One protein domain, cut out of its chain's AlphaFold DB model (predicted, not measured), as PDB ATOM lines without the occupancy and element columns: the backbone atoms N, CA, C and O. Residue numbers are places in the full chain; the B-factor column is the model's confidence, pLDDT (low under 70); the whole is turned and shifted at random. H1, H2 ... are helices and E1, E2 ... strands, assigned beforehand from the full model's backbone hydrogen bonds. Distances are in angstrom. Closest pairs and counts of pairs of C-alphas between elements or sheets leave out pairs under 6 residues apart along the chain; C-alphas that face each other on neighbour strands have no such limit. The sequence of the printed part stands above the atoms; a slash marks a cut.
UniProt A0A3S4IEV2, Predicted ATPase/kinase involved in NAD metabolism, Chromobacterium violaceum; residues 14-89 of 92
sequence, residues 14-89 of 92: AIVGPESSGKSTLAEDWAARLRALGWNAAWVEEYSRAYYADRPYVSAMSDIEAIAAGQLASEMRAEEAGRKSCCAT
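This is residues 14 to 89 of the 92 residues of the protein "Predicted ATPase/kinase involved in NAD metabolism" of Chromobacterium violaceum (UniProt A0A3S4IEV2). A short pair of parallel strands, E1 and E2, lies between two longer helices, H1 and H3, one on either side, which run in much the same direction while the strands run back against them. The small helix H2 packs on H3, beyond the end of E1. The printed part has 76 residues, with three named helices and two named strands in the order H1, E1, H2, H3, E2, and the class is mostly helix. It is only just compact, close to loose, with a radius of gyration of the C-alphas of 13.5 A and spans of 41 by 28 by 19 A.

The printed part begins at Ala 14, with C-alpha (164.471, 130.308, 165.081). H1, residues 23 to 36, begins at C-alpha 23 (172.492, 133.200, 159.958) and is 19.7 A long. E1 is residues 41 to 43 and H2 residues 47 to 51. H3, residues 61 to 80, is 28.7 A long. E2, residues 85 to 88, ends at C-alpha 88 (164.321, 135.155, 163.551).

E1 and E2 are parallel neighbours at 12 degrees, with N 42 and O 85 within hydrogen-bond range at 2.7 A. With H2 and H3 between them they form a strand-helix-strand unit, two parallel strands joined through helices, whose crossover is right-handed. The closest C-alphas of H1 and E1, Ala 31 and Ala 41, are 5.5 A apart. The closest of H3 and E2, Glu 75 and Cys 86, are 6.6 A apart. H2 and H3 touch, H3 with residues 67 to 74 alone; the closest C-alphas, Tyr 47 and Gln 71, are 5.2 A apart. H1 is apart from H2 and from H3. In H1, H2 and H3 every O i to N i+4 pair is within hydrogen-bond range.

The C-alphas of Gly 38 and Ala 60, the two farthest apart, are 41.4 A apart. The printed part has no cut. The link from H2 to H3 is short, and the other three are tight. Mean pLDDT of the printed part is 83.0; residues 19 to 20 and 82 to 89 are under 70.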
ATOM      1  N   ALA A  14     163.329 129.544 164.587       83.69
ATOM      2  CA  ALA A  14     164.471 130.308 165.081       83.69
ATOM      3  C   ALA A  14     165.775 129.730 164.516       83.69
ATOM      4  O   ALA A  14     166.034 128.533 164.656       83.69
ATOM      5  N   ILE A  15     166.610 130.578 163.910       81.94
ATOM      6  CA  ILE A  15     167.952 130.196 163.454       81.94
ATOM      7  C   ILE A  15     168.963 130.702 164.480       81.94
ATOM      8  O   ILE A  15     169.266 131.893 164.551       81.94
ATOM      9  N   VAL A  16     169.498 129.775 165.273       81.31
ATOM     10  CA  VAL A  16     170.468 130.051 166.340       81.31
ATOM     11  C   VAL A  16     171.865 129.582 165.946       81.31
ATOM     12  O   VAL A  16     172.033 128.590 165.242       81.31
ATOM     13  N   GLY A  17     172.889 130.292 166.409       79.19
ATOM     14  CA  GLY A  17     174.282 129.936 166.159       79.19
ATOM     15  C   GLY A  17     175.247 131.074 166.496       79.19
ATOM     16  O   GLY A  17     174.790 132.180 166.806       79.19
ATOM     17  N   PRO A  18     176.566 130.822 166.419       73.44
ATOM     18  CA  PRO A  18     177.603 131.794 166.764       73.44
ATOM     19  C   PRO A  18     177.454 133.111 166.008       73.44
ATOM     20  O   PRO A  18     176.892 133.158 164.911       73.44
ATOM     21  N   GLU A  19     177.958 134.200 166.575       67.38
ATOM     22  CA  GLU A  19     178.043 135.471 165.861       67.38
ATOM     23  C   GLU A  19     178.788 135.304 164.519       67.38
ATOM     24  O   GLU A  19     179.704 134.497 164.402       67.38
ATOM     25  N   SER A  20     178.349 136.026 163.481       67.75
ATOM     26  CA  SER A  20     178.982 136.028 162.148       67.75
ATOM     27  C   SER A  20     178.994 134.697 161.375       67.75
ATOM     28  O   SER A  20     179.690 134.575 160.375       67.75
ATOM     29  N   SER A  21     178.150 133.726 161.738       75.31
ATOM     30  CA  SER A  21     178.005 132.452 161.008       75.31
ATOM     31  C   SER A  21     177.049 132.482 159.796       75.31
ATOM     32  O   SER A  21     176.545 131.443 159.381       75.31
ATOM     33  N   GLY A  22     176.727 133.662 159.251       80.75
ATOM     34  CA  GLY A  22     175.846 133.787 158.075       80.75
ATOM     35  C   GLY A  22     174.351 133.527 158.325       80.75
ATOM     36  O   GLY A  22     173.590 133.390 157.376       80.75
ATOM     37  N   LYS A  23     173.900 133.482 159.588       87.25
ATOM     38  CA  LYS A  23     172.492 133.200 159.958       87.25
ATOM     39  C   LYS A  23     171.482 134.107 159.261       87.25
ATOM     40  O   LYS A  23     170.457 133.621 158.808       87.25
ATOM     41  N   SER A  24     171.765 135.410 159.205       84.44
ATOM     42  CA  SER A  24     170.867 136.394 158.594       84.44
ATOM     43  C   SER A  24     170.747 136.148 157.090       84.44
ATOM     44  O   SER A  24     169.636 136.038 156.592       84.44
ATOM     45  N   THR A  25     171.875 135.915 156.411       87.94
ATOM     46  CA  THR A  25     171.910 135.536 154.990       87.94
ATOM     47  C   THR A  25     171.145 134.236 154.737       87.94
ATOM     48  O   THR A  25     170.310 134.177 153.844       87.94
ATOM     49  N   LEU A  26     171.355 133.209 155.568       88.88
ATOM     50  CA  LEU A  26     170.618 131.948 155.468       88.88
ATOM     51  C   LEU A  26     169.107 132.144 155.664       88.88
ATOM     52  O   LEU A  26     168.316 131.556 154.932       88.88
ATOM     53  N   ALA A  27     168.704 132.939 156.657       88.38
ATOM     54  CA  ALA A  27     167.302 133.201 156.966       88.38
ATOM     55  C   ALA A  27     166.596 133.944 155.821       88.38
ATOM     56  O   ALA A  27     165.489 133.569 155.427       88.38
ATOM     57  N   GLU A  28     167.260 134.957 155.268       88.81
ATOM     58  CA  GLU A  28     166.779 135.745 154.138       88.81
ATOM     59  C   GLU A  28     166.627 134.886 152.874       88.81
ATOM     60  O   GLU A  28     165.533 134.813 152.298       88.81
ATOM     61  N   ASP A  29     167.686 134.163 152.494       91.44
ATOM     62  CA  ASP A  29     167.699 133.281 151.323       91.44
ATOM     63  C   ASP A  29     166.655 132.172 151.443       91.44
ATOM     64  O   ASP A  29     165.966 131.830 150.476       91.44
ATOM     65  N   TRP A  30     166.507 131.595 152.636       90.38
ATOM     66  CA  TRP A  30     165.534 130.537 152.863       90.38
ATOM     67  C   TRP A  30     164.098 131.056 152.750       90.38
ATOM     68  O   TRP A  30     163.280 130.432 152.069       90.38
ATOM     69  N   ALA A  31     163.795 132.228 153.315       88.81
ATOM     70  CA  ALA A  31     162.491 132.864 153.149       88.81
ATOM     71  C   ALA A  31     162.216 133.251 151.685       88.81
ATOM     72  O   ALA A  31     161.087 133.115 151.211       88.81
ATOM     73  N   ALA A  32     163.223 133.712 150.934       90.31
ATOM     74  CA  ALA A  32     163.100 133.961 149.497       90.31
ATOM     75  C   ALA A  32     162.779 132.676 148.716       90.31
ATOM     76  O   ALA A  32     161.845 132.661 147.913       90.31
ATOM     77  N   ARG A  33     163.479 131.573 149.005       92.44
ATOM     78  CA  ARG A  33     163.222 130.262 148.386       92.44
ATOM     79  C   ARG A  33     161.834 129.718 148.716       92.44
ATOM     80  O   ARG A  33     161.154 129.227 147.821       92.44
ATOM     81  N   LEU A  34     161.386 129.829 149.966       89.75
ATOM     82  CA  LEU A  34     160.034 129.425 150.366       89.75
ATOM     83  C   LEU A  34     158.968 130.217 149.597       89.75
ATOM     84  O   LEU A  34     158.040 129.619 149.052       89.75
ATOM     85  N   ARG A  35     159.144 131.538 149.472       89.56
ATOM     86  CA  ARG A  35     158.260 132.390 148.658       89.56
ATOM     87  C   ARG A  35     158.247 131.974 147.188       89.56
ATOM     88  O   ARG A  35     157.172 131.873 146.608       89.56
ATOM     89  N   ALA A  36     159.406 131.668 146.602       92.12
ATOM     90  CA  ALA A  36     159.502 131.174 145.224       92.12
ATOM     91  C   ALA A  36     158.781 129.826 145.016       92.12
ATOM     92  O   ALA A  36     158.273 129.557 143.934       92.12
ATOM     93  N   LEU A  37     158.687 129.003 146.064       93.06
ATOM     94  CA  LEU A  37     157.918 127.754 146.085       93.06
ATOM     95  C   LEU A  37     156.415 127.959 146.376       93.06
ATOM     96  O   LEU A  37     155.693 126.980 146.547       93.06
ATOM     97  N   GLY A  38     155.936 129.204 146.468       89.25
ATOM     98  CA  GLY A  38     154.533 129.539 146.733       89.25
ATOM     99  C   GLY A  38     154.141 129.553 148.214       89.25
ATOM    100  O   GLY A  38     152.962 129.696 148.536       89.25
ATOM    101  N   TRP A  39     155.101 129.419 149.135       86.69
ATOM    102  CA  TRP A  39     154.829 129.511 150.568       86.69
ATOM    103  C   TRP A  39     154.741 130.966 151.013       86.69
ATOM    104  O   TRP A  39     155.533 131.817 150.610       86.69
ATOM    105  N   ASN A  40     153.821 131.244 151.933       84.81
ATOM    106  CA  ASN A  40     153.735 132.552 152.561       84.81
ATOM    107  C   ASN A  40     154.737 132.650 153.723       84.81
ATOM    108  O   ASN A  40     154.399 132.334 154.864       84.81
ATOM    109  N   ALA A  41     155.977 133.028 153.407       87.56
ATOM    110  CA  ALA A  41     157.100 133.082 154.341       87.56
ATOM    111  C   ALA A  41     157.627 134.511 154.552       87.56
ATOM    112  O   ALA A  41     157.751 135.295 153.607       87.56
ATOM    113  N   ALA A  42     157.981 134.823 155.796       86.19
ATOM    114  CA  ALA A  42     158.675 136.024 156.236       86.19
ATOM    115  C   ALA A  42     160.049 135.683 156.805       86.19
ATOM    116  O   ALA A  42     160.232 134.724 157.558       86.19
ATOM    117  N   TRP A  43     160.989 136.574 156.544       87.81
ATOM    118  CA  TRP A  43     162.152 136.734 157.393       87.81
ATOM    119  C   TRP A  43     161.986 138.030 158.187       87.81
ATOM    120  O   TRP A  43     161.500 139.026 157.643       87.81
ATOM    121  N   VAL A  44     162.321 137.979 159.475       86.62
ATOM    122  CA  VAL A  44     162.327 139.127 160.379       86.62
ATOM    123  C   VAL A  44     163.771 139.361 160.791       86.62
ATOM    124  O   VAL A  44     164.446 138.457 161.291       86.62
ATOM    125  N   GLU A  45     164.248 140.576 160.551       85.25
ATOM    126  CA  GLU A  45     165.586 140.977 160.957       85.25
ATOM    127  C   GLU A  45     165.759 140.923 162.477       85.25
ATOM    128  O   GLU A  45     164.811 141.020 163.257       85.25
ATOM    129  N   GLU A  46     167.008 140.761 162.896       84.44
ATOM    130  CA  GLU A  46     167.376 140.772 164.302       84.44
ATOM    131  C   GLU A  46     167.204 142.175 164.895       84.44
ATOM    132  O   GLU A  46     167.956 143.094 164.561       84.44
ATOM    133  N   TYR A  47     166.268 142.330 165.835       88.25
ATOM    134  CA  TYR A  47     165.958 143.635 166.419       88.25
ATOM    135  C   TYR A  47     167.144 144.255 167.177       88.25
ATOM    136  O   TYR A  47     167.301 145.475 167.185       88.25
ATOM    137  N   SER A  48     168.024 143.435 167.765       85.44
ATOM    138  CA  SER A  48     169.207 143.911 168.500       85.44
ATOM    139  C   SER A  48     170.133 144.781 167.636       85.44
ATOM    140  O   SER A  48     170.716 145.742 168.135       85.44
ATOM    141  N   ARG A  49     170.228 144.504 166.325       84.44
ATOM    142  CA  ARG A  49     171.065 145.275 165.391       84.44
ATOM    143  C   ARG A  49     170.560 146.696 165.226       84.44
ATOM    144  O   ARG A  49     171.352 147.626 165.277       84.44
ATOM    145  N   ALA A  50     169.248 146.851 165.060       88.00
ATOM    146  CA  ALA A  50     168.615 148.162 165.000       88.00
ATOM    147  C   ALA A  50     168.665 148.860 166.367       88.00
ATOM    148  O   ALA A  50     168.940 150.053 166.440       88.00
ATOM    149  N   TYR A  51     168.460 148.112 167.457       89.31
ATOM    150  CA  TYR A  51     168.493 148.648 168.819       89.31
ATOM    151  C   TYR A  51     169.845 149.285 169.171       89.31
ATOM    152  O   TYR A  51     169.876 150.359 169.771       89.31
ATOM    153  N   TYR A  52     170.953 148.654 168.768       90.00
ATOM    154  CA  TYR A  52     172.311 149.146 169.017       90.00
ATOM    155  C   TYR A  52     172.922 149.955 167.864       90.00
ATOM    156  O   TYR A  52     174.090 150.316 167.958       90.00
ATOM    157  N   ALA A  53     172.176 150.268 166.798       88.88
ATOM    158  CA  ALA A  53     172.722 151.001 165.648       88.88
ATOM    159  C   ALA A  53     173.334 152.355 166.055       88.88
ATOM    160  O   ALA A  53     174.434 152.690 165.624       88.88
ATOM    161  N   ASP A  54     172.653 153.064 166.962       89.06
ATOM    162  CA  ASP A  54     173.052 154.386 167.461       89.06
ATOM    163  C   ASP A  54     173.337 154.382 168.975       89.06
ATOM    164  O   ASP A  54     173.288 155.423 169.636       89.06
ATOM    165  N   ARG A  55     173.585 153.204 169.567       87.62
ATOM    166  CA  ARG A  55     173.788 153.047 171.017       87.62
ATOM    167  C   ARG A  55     175.072 152.282 171.318       87.62
ATOM    168  O   ARG A  55     175.417 151.358 170.586       87.62
ATOM    169  N   PRO A  56     175.763 152.595 172.427       85.38
ATOM    170  CA  PRO A  56     176.843 151.745 172.898       85.38
ATOM    171  C   PRO A  56     176.298 150.350 173.216       85.38
ATOM    172  O   PRO A  56     175.232 150.206 173.815       85.38
ATOM    173  N   TYR A  57     177.045 149.322 172.819       82.44
ATOM    174  CA  TYR A  57     176.692 147.943 173.125       82.44
ATOM    175  C   TYR A  57     176.914 147.675 174.616       82.44
ATOM    176  O   TYR A  57     178.047 147.477 175.062       82.44
ATOM    177  N   VAL A  58     175.833 147.695 175.392       83.25
ATOM    178  CA  VAL A  58     175.840 147.440 176.836       83.25
ATOM    179  C   VAL A  58     174.841 146.329 177.119       83.25
ATOM    180  O   VAL A  58     173.680 146.431 176.757       83.25
ATOM    181  N   SER A  59     175.285 145.253 177.766       75.38
ATOM    182  CA  SER A  59     174.410 144.122 178.092       75.38
ATOM    183  C   SER A  59     173.743 144.340 179.454       75.38
ATOM    184  O   SER A  59     174.091 143.691 180.443       75.38
ATOM    185  N   ALA A  60     172.838 145.321 179.538       88.81
ATOM    186  CA  ALA A  60     172.003 145.521 180.720       88.81
ATOM    187  C   ALA A  60     170.723 144.676 180.624       88.81
ATOM    188  O   ALA A  60     170.199 144.441 179.536       88.81
ATOM    189  N   MET A  61     170.172 144.251 181.766       88.25
ATOM    190  CA  MET A  61     168.924 143.466 181.779       88.25
ATOM    191  C   MET A  61     167.762 144.208 181.103       88.25
ATOM    192  O   MET A  61     167.000 143.603 180.356       88.25
ATOM    193  N   SER A  62     167.678 145.529 181.281       89.81
ATOM    194  CA  SER A  62     166.673 146.369 180.618       89.81
ATOM    195  C   SER A  62     166.803 146.369 179.094       89.81
ATOM    196  O   SER A  62     165.797 146.437 178.393       89.81
ATOM    197  N   ASP A  63     168.028 146.273 178.569       89.25
ATOM    198  CA  ASP A  63     168.253 146.201 177.126       89.25
ATOM    199  C   ASP A  63     167.814 144.844 176.575       89.25
ATOM    200  O   ASP A  63     167.192 144.784 175.519       89.25
ATOM    201  N   ILE A  64     168.054 143.756 177.316       87.56
ATOM    202  CA  ILE A  64     167.578 142.415 176.948       87.56
ATOM    203  C   ILE A  64     166.047 142.390 176.870       87.56
ATOM    204  O   ILE A  64     165.493 141.883 175.894       87.56
ATOM    205  N   GLU A  65     165.356 142.971 177.855       91.56
ATOM    206  CA  GLU A  65     163.892 143.073 177.859       91.56
ATOM    207  C   GLU A  65     163.371 143.921 176.691       91.56
ATOM    208  O   GLU A  65     162.446 143.506 175.985       91.56
ATOM    209  N   ALA A  66     163.994 145.074 176.431       91.19
ATOM    210  CA  ALA A  66     163.628 145.945 175.318       91.19
ATOM    211  C   ALA A  66     163.848 145.268 173.954       91.19
ATOM    212  O   ALA A  66     163.006 145.387 173.058       91.19
ATOM    213  N   ILE A  67     164.947 144.527 173.799       90.00
ATOM    214  CA  ILE A  67     165.251 143.769 172.583       90.00
ATOM    215  C   ILE A  67     164.246 142.637 172.393       90.00
ATOM    216  O   ILE A  67     163.725 142.475 171.291       90.00
ATOM    217  N   ALA A  68     163.932 141.885 173.450       88.38
ATOM    218  CA  ALA A  68     162.940 140.816 173.394       88.38
ATOM    219  C   ALA A  68     161.556 141.356 173.000       88.38
ATOM    220  O   ALA A  68     160.906 140.803 172.111       88.38
ATOM    221  N   ALA A  69     161.128 142.472 173.597       91.50
ATOM    222  CA  ALA A  69     159.866 143.124 173.256       91.50
ATOM    223  C   ALA A  69     159.840 143.611 171.797       91.50
ATOM    224  O   ALA A  69     158.868 143.373 171.075       91.50
ATOM    225  N   GLY A  70     160.918 144.248 171.330       91.19
ATOM    226  CA  GLY A  70     161.036 144.713 169.947       91.19
ATOM    227  C   GLY A  70     161.067 143.576 168.922       91.19
ATOM    228  O   GLY A  70     160.448 143.678 167.856       91.19
ATOM    229  N   GLN A  71     161.721 142.465 169.262       88.88
ATOM    230  CA  GLN A  71     161.753 141.253 168.449       88.88
ATOM    231  C   GLN A  71     160.350 140.642 168.318       88.88
ATOM    232  O   GLN A  71     159.876 140.443 167.199       88.88
ATOM    233  N   LEU A  72     159.640 140.453 169.437       89.06
ATOM    234  CA  LEU A  72     158.261 139.945 169.452       89.06
ATOM    235  C   LEU A  72     157.308 140.829 168.640       89.06
ATOM    236  O   LEU A  72     156.495 140.322 167.870       89.06
ATOM    237  N   ALA A  73     157.428 142.152 168.765       90.56
ATOM    238  CA  ALA A  73     156.616 143.083 167.988       90.56
ATOM    239  C   ALA A  73     156.900 142.984 166.478       90.56
ATOM    240  O   ALA A  73     155.993 143.131 165.660       90.56
ATOM    241  N   SER A  74     158.152 142.729 166.092       87.81
ATOM    242  CA  SER A  74     158.542 142.568 164.684       87.81
ATOM    243  C   SER A  74     158.011 141.264 164.090       87.81
ATOM    244  O   SER A  74     157.538 141.255 162.954       87.81
ATOM    245  N   GLU A  75     158.017 140.188 164.876       86.31
ATOM    246  CA  GLU A  75     157.418 138.903 164.510       86.31
ATOM    247  C   GLU A  75     155.896 139.003 164.374       86.31
ATOM    248  O   GLU A  75     155.343 138.566 163.368       86.31
ATOM    249  N   MET A  76     155.224 139.661 165.322       86.44
ATOM    250  CA  MET A  76     153.774 139.865 165.281       86.44
ATOM    251  C   MET A  76     153.337 140.636 164.031       86.44
ATOM    252  O   MET A  76     152.428 140.199 163.333       86.44
ATOM    253  N   ARG A  77     154.043 141.717 163.671       86.94
ATOM    254  CA  ARG A  77     153.769 142.463 162.429       86.94
ATOM    255  C   ARG A  77     153.933 141.604 161.175       86.94
ATOM    256  O   ARG A  77     153.186 141.762 160.211       86.94
ATOM    257  N   ALA A  78     154.918 140.704 161.158       83.06
ATOM    258  CA  ALA A  78     155.117 139.795 160.033       83.06
ATOM    259  C   ALA A  78     153.980 138.762 159.927       83.06
ATOM    260  O   ALA A  78     153.536 138.460 158.816       83.06
ATOM    261  N   GLU A  79     153.477 138.274 161.061       81.62
ATOM    262  CA  GLU A  79     152.324 137.369 161.122       81.62
ATOM    263  C   GLU A  79     151.019 138.053 160.699       81.62
ATOM    264  O   GLU A  79     150.276 137.498 159.888       81.62
ATOM    265  N   GLU A  80     150.761 139.274 161.177       80.50
ATOM    266  CA  GLU A  80     149.594 140.091 160.805       80.50
ATOM    267  C   GLU A  80     149.565 140.420 159.308       80.50
ATOM    268  O   GLU A  80     148.502 140.427 158.690       80.50
ATOM    269  N   ALA A  81     150.737 140.589 158.687       75.31
ATOM    270  CA  ALA A  81     150.875 140.719 157.236       75.31
ATOM    271  C   ALA A  81     150.578 139.407 156.467       75.31
ATOM    272  O   ALA A  81     150.820 139.315 155.261       75.31
ATOM    273  N   GLY A  82     150.070 138.378 157.153       60.81
ATOM    274  CA  GLY A  82     149.621 137.106 156.600       60.81
ATOM    275  C   GLY A  82     150.719 136.057 156.461       60.81
ATOM    276  O   GLY A  82     150.454 134.989 155.906       60.81
ATOM    277  N   ARG A  83     151.945 136.320 156.930       59.91
ATOM    278  CA  ARG A  83     153.096 135.449 156.670       59.91
ATOM    279  C   ARG A  83     153.161 134.315 157.695       59.91
ATOM    280  O   ARG A  83     153.272 134.534 158.895       59.91
ATOM    281  N   LYS A  84     153.065 133.077 157.204       53.75
ATOM    282  CA  LYS A  84     152.890 131.858 158.010       53.75
ATOM    283  C   LYS A  84     154.195 131.239 158.493       53.75
ATOM    284  O   LYS A  84     154.131 130.290 159.269       53.75
ATOM    285  N   SER A  85     155.352 131.736 158.066       54.38
ATOM    286  CA  SER A  85     156.622 131.376 158.686       54.38
ATOM    287  C   SER A  85     157.461 132.602 158.983       54.38
ATOM    288  O   SER A  85     157.644 133.433 158.108       54.38
ATOM    289  N   CYS A  86     157.951 132.723 160.215       54.12
ATOM    290  CA  CYS A  86     158.854 133.798 160.618       54.12
ATOM    291  C   CYS A  86     160.200 133.184 160.987       54.12
ATOM    292  O   CYS A  86     160.265 132.327 161.874       54.12
ATOM    293  N   CYS A  87     161.252 133.601 160.281       56.12
ATOM    294  CA  CYS A  87     162.629 133.302 160.657       56.12
ATOM    295  C   CYS A  87     163.206 134.455 161.469       56.12
ATOM    296  O   CYS A  87     163.280 135.564 160.945       56.12
ATOM    297  N   ALA A  88     163.632 134.186 162.702       59.09
ATOM    298  CA  ALA A  88     164.321 135.155 163.551       59.09
ATOM    299  C   ALA A  88     165.735 134.664 163.878       59.09
ATOM    300  O   ALA A  88     165.958 133.469 164.105       59.09
ATOM    301  N   THR A  89     166.693 135.589 163.902       54.94
ATOM    302  CA  THR A  89     168.090 135.318 164.260       54.94
ATOM    303  C   THR A  89     168.441 136.016 165.572       54.94
ATOM    304  O   THR A  89     168.985 137.114 165.523       54.94
TER     305      THR A  89